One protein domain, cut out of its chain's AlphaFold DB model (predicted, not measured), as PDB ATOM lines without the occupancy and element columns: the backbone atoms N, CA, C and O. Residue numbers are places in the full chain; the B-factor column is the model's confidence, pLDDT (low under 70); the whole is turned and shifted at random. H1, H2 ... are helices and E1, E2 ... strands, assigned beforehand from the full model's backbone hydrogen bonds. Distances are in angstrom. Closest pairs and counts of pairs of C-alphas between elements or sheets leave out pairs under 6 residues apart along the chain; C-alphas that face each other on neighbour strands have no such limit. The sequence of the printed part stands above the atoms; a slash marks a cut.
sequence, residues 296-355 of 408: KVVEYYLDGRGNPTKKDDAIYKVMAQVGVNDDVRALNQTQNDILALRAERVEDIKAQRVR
ATOM      1  N   LYS A 296     -15.960  23.181  37.110       77.88
ATOM      2  CA  LYS A 296     -15.854  23.697  35.760       77.88
ATOM      3  C   LYS A 296     -14.886  22.804  35.006       77.88
ATOM      4  O   LYS A 296     -13.739  22.636  35.410       77.88
ATOM      5  N   VAL A 297     -15.347  22.236  33.901       80.00
ATOM      6  CA  VAL A 297     -14.435  21.597  32.958       80.00
ATOM      7  C   VAL A 297     -13.757  22.712  32.170       80.00
ATOM      8  O   VAL A 297     -14.407  23.444  31.425       80.00
ATOM      9  N   VAL A 298     -12.463  22.892  32.401       84.62
ATOM     10  CA  VAL A 298     -11.615  23.800  31.637       84.62
ATOM     11  C   VAL A 298     -11.007  22.996  30.497       84.62
ATOM     12  O   VAL A 298     -10.370  21.966  30.716       84.62
ATOM     13  N   GLU A 299     -11.237  23.461  29.274       90.81
ATOM     14  CA  GLU A 299     -10.661  22.870  28.071       90.81
ATOM     15  C   GLU A 299      -9.464  23.713  27.625       90.81
ATOM     16  O   GLU A 299      -9.606  24.909  27.368       90.81
ATOM     17  N   TYR A 300      -8.291  23.089  27.537       89.88
ATOM     18  CA  TYR A 300      -7.068  23.681  27.008       89.88
ATOM     19  C   TYR A 300      -6.739  23.052  25.655       89.88
ATOM     20  O   TYR A 300      -6.715  21.829  25.512       89.88
ATOM     21  N   TYR A 301      -6.481  23.894  24.663       92.75
ATOM     22  CA  TYR A 301      -6.202  23.490  23.289       92.75
ATOM     23  C   TYR A 301      -4.720  23.719  22.995       92.75
ATOM     24  O   TYR A 301      -4.211  24.807  23.265       92.75
ATOM     25  N   LEU A 302      -4.024  22.699  22.488       90.12
ATOM     26  CA  LEU A 302      -2.582  22.741  22.231       90.12
ATOM     27  C   LEU A 302      -2.264  22.408  20.768       90.12
ATOM     28  O   LEU A 302      -2.879  21.513  20.184       90.12
ATOM     29  N   ASP A 303      -1.285  23.100  20.189       94.50
ATOM     30  CA  ASP A 303      -0.766  22.819  18.846       94.50
ATOM     31  C   ASP A 303       0.163  21.582  18.831       94.50
ATOM     32  O   ASP A 303       0.416  20.940  19.855       94.50
ATOM     33  N   GLY A 304       0.705  21.236  17.660       87.31
ATOM     34  CA  GLY A 304       1.621  20.096  17.490       87.31
ATOM     35  C   GLY A 304       2.964  20.247  18.214       87.31
ATOM     36  O   GLY A 304       3.673  19.260  18.393       87.31
ATOM     37  N   ARG A 305       3.299  21.465  18.654       87.81
ATOM     38  CA  ARG A 305       4.479  21.791  19.465       87.81
ATOM     39  C   ARG A 305       4.138  21.874  20.959       87.81
ATOM     40  O   ARG A 305       5.024  22.092  21.779       87.81
ATOM     41  N   GLY A 306       2.871  21.674  21.328       78.88
ATOM     42  CA  GLY A 306       2.385  21.720  22.701       78.88
ATOM     43  C   GLY A 306       2.139  23.130  23.246       78.88
ATOM     44  O   GLY A 306       2.013  23.263  24.467       78.88
ATOM     45  N   ASN A 307       2.073  24.169  22.412       88.50
ATOM     46  CA  ASN A 307       1.749  25.531  22.846       88.50
ATOM     47  C   ASN A 307       0.232  25.763  22.869       88.50
ATOM     48  O   ASN A 307      -0.473  25.173  22.048       88.50
ATOM     49  N   PRO A 308      -0.288  26.631  23.761       89.75
ATOM     50  CA  PRO A 308      -1.696  27.016  23.755       89.75
ATOM     51  C   PRO A 308      -2.112  27.596  22.401       89.75
ATOM     52  O   PRO A 308      -1.460  28.504  21.888       89.75
ATOM     53  N   THR A 309      -3.204  27.093  21.830       96.12
ATOM     54  CA  THR A 309      -3.712  27.528  20.523       96.12
ATOM     55  C   THR A 309      -5.241  27.608  20.502       96.12
ATOM     56  O   THR A 309      -5.915  27.310  21.490       96.12
ATOM     57  N   LYS A 310      -5.812  28.062  19.384       96.69
ATOM     58  CA  LYS A 310      -7.262  28.093  19.162       96.69
ATOM     59  C   LYS A 310      -7.793  26.689  18.888       96.69
ATOM     60  O   LYS A 310      -7.080  25.837  18.376       96.69
ATOM     61  N   LYS A 311      -9.076  26.467  19.186       97.00
ATOM     62  CA  LYS A 311      -9.751  25.169  19.017       97.00
ATOM     63  C   LYS A 311      -9.587  24.568  17.615       97.00
ATOM     64  O   LYS A 311      -9.415  23.359  17.515       97.00
ATOM     65  N   ASP A 312      -9.617  25.398  16.576       97.38
ATOM     66  CA  ASP A 312      -9.564  24.942  15.180       97.38
ATOM     67  C   ASP A 312      -8.146  24.541  14.736       97.38
ATOM     68  O   ASP A 312      -7.989  23.711  13.846       97.38
ATOM     69  N   ASP A 313      -7.122  25.071  15.410       96.06
ATOM     70  CA  ASP A 313      -5.702  24.813  15.132       96.06
ATOM     71  C   ASP A 313      -5.099  23.782  16.109       96.06
ATOM     72  O   ASP A 313      -3.891  23.521  16.115       96.06
ATOM     73  N   ALA A 314      -5.928  23.228  16.996       95.81
ATOM     74  CA  ALA A 314      -5.497  22.351  18.068       95.81
ATOM     75  C   ALA A 314      -5.279  20.923  17.565       95.81
ATOM     76  O   ALA A 314      -6.170  20.306  16.986       95.81
ATOM     77  N   ILE A 315      -4.112  20.365  17.877       95.31
ATOM     78  CA  ILE A 315      -3.819  18.944  17.663       95.31
ATOM     79  C   ILE A 315      -4.169  18.140  18.923       95.31
ATOM     80  O   ILE A 315      -4.604  16.992  18.824       95.31
ATOM     81  N   TYR A 316      -4.053  18.750  20.107       84.31
ATOM     82  CA  TYR A 316      -4.384  18.111  21.380       84.31
ATOM     83  C   TYR A 316      -5.407  18.929  22.172       84.31
ATOM     84  O   TYR A 316      -5.337  20.157  22.238       84.31
ATOM     85  N   LYS A 317      -6.338  18.228  22.828       91.69
ATOM     86  CA  LYS A 317      -7.317  18.794  23.763       91.69
ATOM     87  C   LYS A 317      -7.075  18.216  25.154       91.69
ATOM     88  O   LYS A 317      -7.163  17.006  25.342       91.69
ATOM     89  N   VAL A 318      -6.804  19.082  26.123       84.44
ATOM     90  CA  VAL A 318      -6.645  18.728  27.538       84.44
ATOM     91  C   VAL A 318      -7.886  19.194  28.284       84.44
ATOM     92  O   VAL A 318      -8.278  20.354  28.181       84.44
ATOM     93  N   MET A 319      -8.528  18.291  29.018       79.94
ATOM     94  CA  MET A 319      -9.689  18.613  29.845       79.94
ATOM     95  C   MET A 319      -9.306  18.449  31.310       79.94
ATOM     96  O   MET A 319      -8.892  17.367  31.717       79.94
ATOM     97  N   ALA A 320      -9.462  19.511  32.092       79.81
ATOM     98  CA  ALA A 320      -9.291  19.478  33.537       79.81
ATOM     99  C   ALA A 320     -10.613  19.845  34.205       79.81
ATOM    100  O   ALA A 320     -11.262  20.819  33.829       79.81
ATOM    101  N   GLN A 321     -11.026  19.059  35.190       74.94
ATOM    102  CA  GLN A 321     -12.200  19.356  35.996       74.94
ATOM    103  C   GLN A 321     -11.730  20.098  37.251       74.94
ATOM    104  O   GLN A 321     -11.089  19.501  38.108       74.94
ATOM    105  N   VAL A 322     -12.009  21.399  37.330       75.50
ATOM    106  CA  VAL A 322     -11.523  22.288  38.399       75.50
ATOM    107  C   VAL A 322     -12.707  22.711  39.257       75.50
ATOM    108  O   VAL A 322     -13.722  23.158  38.715       75.50
ATOM    109  N   GLY A 323     -12.630  22.570  40.578       73.19
ATOM    110  CA  GLY A 323     -13.641  23.114  41.478       73.19
ATOM    111  C   GLY A 323     -13.677  24.640  41.378       73.19
ATOM    112  O   GLY A 323     -12.645  25.295  41.372       73.19
ATOM    113  N   VAL A 324     -14.865  25.242  41.320       68.75
ATOM    114  CA  VAL A 324     -15.049  26.709  41.262       68.75
ATOM    115  C   VAL A 324     -14.438  27.418  42.477       68.75
ATOM    116  O   VAL A 324     -14.088  28.590  42.385       68.75
ATOM    117  N   ASN A 325     -14.292  26.702  43.594       63.38
ATOM    118  CA  ASN A 325     -13.676  27.205  44.820       63.38
ATOM    119  C   ASN A 325     -12.213  26.771  44.986       63.38
ATOM    120  O   ASN A 325     -11.604  27.127  45.996       63.38
ATOM    121  N   ASP A 326     -11.657  25.997  44.050       65.94
ATOM    122  CA  ASP A 326     -10.241  25.658  44.103       65.94
ATOM    123  C   ASP A 326      -9.459  26.947  43.834       65.94
ATOM    124  O   ASP A 326      -9.645  27.609  42.809       65.94
ATOM    125  N   ASP A 327      -8.637  27.349  44.806       63.22
ATOM    126  CA  ASP A 327      -7.843  28.575  44.740       63.22
ATOM    127  C   ASP A 327      -7.022  28.581  43.437       63.22
ATOM    128  O   ASP A 327      -6.491  27.546  43.027       63.22
ATOM    129  N   VAL A 328      -6.866  29.739  42.788       64.06
ATOM    130  CA  VAL A 328      -6.128  29.884  41.510       64.06
ATOM    131  C   VAL A 328      -4.698  29.326  41.618       64.06
ATOM    132  O   VAL A 328      -4.082  28.913  40.637       64.06
ATOM    133  N   ARG A 329      -4.175  29.227  42.842       66.06
ATOM    134  CA  ARG A 329      -2.903  28.566  43.148       66.06
ATOM    135  C   ARG A 329      -2.881  27.078  42.784       66.06
ATOM    136  O   ARG A 329      -1.854  26.610  42.309       66.06
ATOM    137  N   ALA A 330      -3.985  26.351  42.953       63.78
ATOM    138  CA  ALA A 330      -4.089  24.944  42.564       63.78
ATOM    139  C   ALA A 330      -4.012  24.768  41.034       63.78
ATOM    140  O   ALA A 330      -3.404  23.817  40.541       63.78
ATOM    141  N   LEU A 331      -4.542  25.733  40.274       66.06
ATOM    142  CA  LEU A 331      -4.379  25.795  38.817       66.06
ATOM    143  C   LEU A 331      -2.913  26.018  38.420       66.06
ATOM    144  O   LEU A 331      -2.405  25.304  37.557       66.06
ATOM    145  N   ASN A 332      -2.212  26.938  39.090       72.38
ATOM    146  CA  ASN A 332      -0.781  27.161  38.852       72.38
ATOM    147  C   ASN A 332       0.065  25.929  39.209       72.38
ATOM    148  O   ASN A 332       1.001  25.602  38.484       72.38
ATOM    149  N   GLN A 333      -0.281  25.218  40.285       76.75
ATOM    150  CA  GLN A 333       0.380  23.967  40.659       76.75
ATOM    151  C   GLN A 333       0.215  22.910  39.555       76.75
ATOM    152  O   GLN A 333       1.201  22.348  39.095       76.75
ATOM    153  N   THR A 334      -1.009  22.740  39.042       73.75
ATOM    154  CA  THR A 334      -1.299  21.798  37.947       73.75
ATOM    155  C   THR A 334      -0.527  22.160  36.672       73.75
ATOM    156  O   THR A 334      -0.041  21.286  35.957       73.75
ATOM    157  N   GLN A 335      -0.379  23.454  36.379       78.62
ATOM    158  CA  GLN A 335       0.408  23.924  35.241       78.62
ATOM    159  C   GLN A 335       1.900  23.593  35.403       78.62
ATOM    160  O   GLN A 335       2.533  23.159  34.439       78.62
ATOM    161  N   ASN A 336       2.446  23.727  36.613       76.12
ATOM    162  CA  ASN A 336       3.824  23.338  36.916       76.12
ATOM    163  C   ASN A 336       4.029  21.819  36.819       76.12
ATOM    164  O   ASN A 336       5.028  21.383  36.252       76.12
ATOM    165  N   ASP A 337       3.067  21.017  37.278       76.94
ATOM    166  CA  ASP A 337       3.133  19.554  37.187       76.94
ATOM    167  C   ASP A 337       3.110  19.081  35.722       76.94
ATOM    168  O   ASP A 337       3.867  18.193  35.329       76.94
ATOM    169  N   ILE A 338       2.306  19.729  34.867       79.06
ATOM    170  CA  ILE A 338       2.304  19.474  33.416       79.06
ATOM    171  C   ILE A 338       3.659  19.834  32.790       79.06
ATOM    172  O   ILE A 338       4.140  19.108  31.916       79.06
ATOM    173  N   LEU A 339       4.282  20.939  33.209       81.25
ATOM    174  CA  LEU A 339       5.613  21.325  32.729       81.25
ATOM    175  C   LEU A 339       6.692  20.334  33.189       81.25
ATOM    176  O   LEU A 339       7.562  19.983  32.391       81.25
ATOM    177  N   ALA A 340       6.601  19.824  34.417       76.62
ATOM    178  CA  ALA A 340       7.514  18.810  34.939       76.62
ATOM    179  C   ALA A 340       7.410  17.486  34.160       76.62
ATOM    180  O   ALA A 340       8.425  16.967  33.696       76.62
ATOM    181  N   LEU A 341       6.189  16.998  33.906       79.38
ATOM    182  CA  LEU A 341       5.957  15.794  33.093       79.38
ATOM    183  C   LEU A 341       6.473  15.945  31.653       79.38
ATOM    184  O   LEU A 341       6.897  14.969  31.032       79.38
ATOM    185  N   ARG A 342       6.457  17.165  31.095       78.38
ATOM    186  CA  ARG A 342       7.057  17.433  29.778       78.38
ATOM    187  C   ARG A 342       8.574  17.309  29.805       78.38
ATOM    188  O   ARG A 342       9.124  16.719  28.879       78.38
ATOM    189  N   ALA A 343       9.232  17.854  30.828       80.94
ATOM    190  CA  ALA A 343      10.685  17.770  30.956       80.94
ATOM    191  C   ALA A 343      11.149  16.308  31.054       80.94
ATOM    192  O   ALA A 343      12.058  15.906  30.332       80.94
ATOM    193  N   GLU A 344      10.454  15.493  31.851       87.00
ATOM    194  CA  GLU A 344      10.738  14.059  31.983       87.00
ATOM    195  C   GLU A 344      10.589  13.318  30.644       87.00
ATOM    196  O   GLU A 344      11.493  12.602  30.215       87.00
ATOM    197  N   ARG A 345       9.498  13.566  29.907       82.69
ATOM    198  CA  ARG A 345       9.259  12.907  28.612       82.69
ATOM    199  C   ARG A 345      10.287  13.289  27.545       82.69
ATOM    200  O   ARG A 345      10.586  12.481  26.667       82.69
ATOM    201  N   VAL A 346      10.805  14.518  27.586       82.50
ATOM    202  CA  VAL A 346      11.866  14.970  26.674       82.50
ATOM    203  C   VAL A 346      13.166  14.216  26.950       82.50
ATOM    204  O   VAL A 346      13.813  13.778  25.998       82.50
ATOM    205  N   GLU A 347      13.526  14.016  28.218       84.44
ATOM    206  CA  GLU A 347      14.720  13.247  28.585       84.44
ATOM    207  C   GLU A 347      14.591  11.765  28.205       84.44
ATOM    208  O   GLU A 347      15.526  11.198  27.637       84.44
ATOM    209  N   ASP A 348      13.412  11.164  28.371       85.12
ATOM    210  CA  ASP A 348      13.153   9.797  27.904       85.12
ATOM    211  C   ASP A 348      13.288   9.663  26.381       85.12
ATOM    212  O   ASP A 348      13.913   8.721  25.885       85.12
ATOM    213  N   ILE A 349      12.763  10.625  25.611       81.44
ATOM    214  CA  ILE A 349      12.895  10.632  24.146       81.44
ATOM    215  C   ILE A 349      14.365  10.778  23.732       81.44
ATOM    216  O   ILE A 349      14.817  10.083  22.813       81.44
ATOM    217  N   LYS A 350      15.129  11.645  24.411       81.00
ATOM    218  CA  LYS A 350      16.576  11.778  24.184       81.00
ATOM    219  C   LYS A 350      17.285  10.451  24.458       81.00
ATOM    220  O   LYS A 350      18.011   9.963  23.592       81.00
ATOM    221  N   ALA A 351      17.019   9.824  25.603       83.00
ATOM    222  CA  ALA A 351      17.609   8.542  25.978       83.00
ATOM    223  C   ALA A 351      17.254   7.423  24.983       83.00
ATOM    224  O   ALA A 351      18.108   6.611  24.614       83.00
ATOM    225  N   GLN A 352      16.014   7.394  24.490       86.38
ATOM    226  CA  GLN A 352      15.565   6.415  23.505       86.38
ATOM    227  C   GLN A 352      16.264   6.604  22.149       86.38
ATOM    228  O   GLN A 352      16.620   5.616  21.507       86.38
ATOM    229  N   ARG A 353      16.540   7.846  21.728       76.69
ATOM    230  CA  ARG A 353      17.315   8.128  20.505       76.69
ATOM    231  C   ARG A 353      18.778   7.736  20.606       76.69
ATOM    232  O   ARG A 353      19.314   7.202  19.636       76.69
ATOM    233  N   VAL A 354      19.409   7.959  21.758       81.81
ATOM    234  CA  VAL A 354      20.790   7.508  21.997       81.81
ATOM    235  C   VAL A 354      20.878   5.990  21.827       81.81
ATOM    236  O   VAL A 354      21.788   5.491  21.169       81.81
ATOM    237  N   ARG A 355      19.875   5.244  22.312       85.88
ATOM    238  CA  ARG A 355      19.794   3.786  22.114       85.88
ATOM    239  C   ARG A 355      19.589   3.368  20.655       85.88
ATOM    240  O   ARG A 355      19.980   2.264  20.297       85.88
TER     241      ARG A 355
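AT A GLANCE: This is residues 296 to 355 of the 408 residues of an uncharacterized protein of Bremerella volcania (UniProt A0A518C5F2). A two-strand hairpin, E1 and E2, and one long helix, H1, make an open V, joined at its point by the turn after E2. A long loop, residues 303 to 315, joins the strands at the hairpin's other end, and helix residues 335 to 341 and 343 to 355 stick out free. The 60 printed residues run E1, E2, H1, a mixed class with an antiparallel sheet ordered E1 - E2. The whole is loose, with a radius of gyration of the C-alphas of 14.3 A, and flat, spanning 46 by 27 by 13 A.

HOW THE PARTS SIT: E1, residues 296 to 302, and E2, residues 316 to 323, form an antiparallel hairpin at 156 degrees. N 298 and O 320 are within hydrogen-bond range at 2.8 A. H1, residues 328 to 355, has every O i to N i+4 pair within hydrogen-bond range. The closest C-alphas of E2 and H1, Val 322 and Leu 331, are 8.0 A apart. E1 and H1 are apart.

IN THESE COORDINATES: E1 begins at C-alpha 296 (-15.854, 23.697, 35.760) and measures 19.0 A; E2 measures 22.7 A. H1 measures 41.6 A and ends at C-alpha 355 (19.794, 3.786, 22.114).

THE WHOLE: The C-alphas of Asn 325 and Arg 355, the farthest apart, are 46.7 A apart. The printed part has no cut. The link E1 to E2 is long, E2 to H1 tight. Residues 324 to 331 have pLDDT under 70.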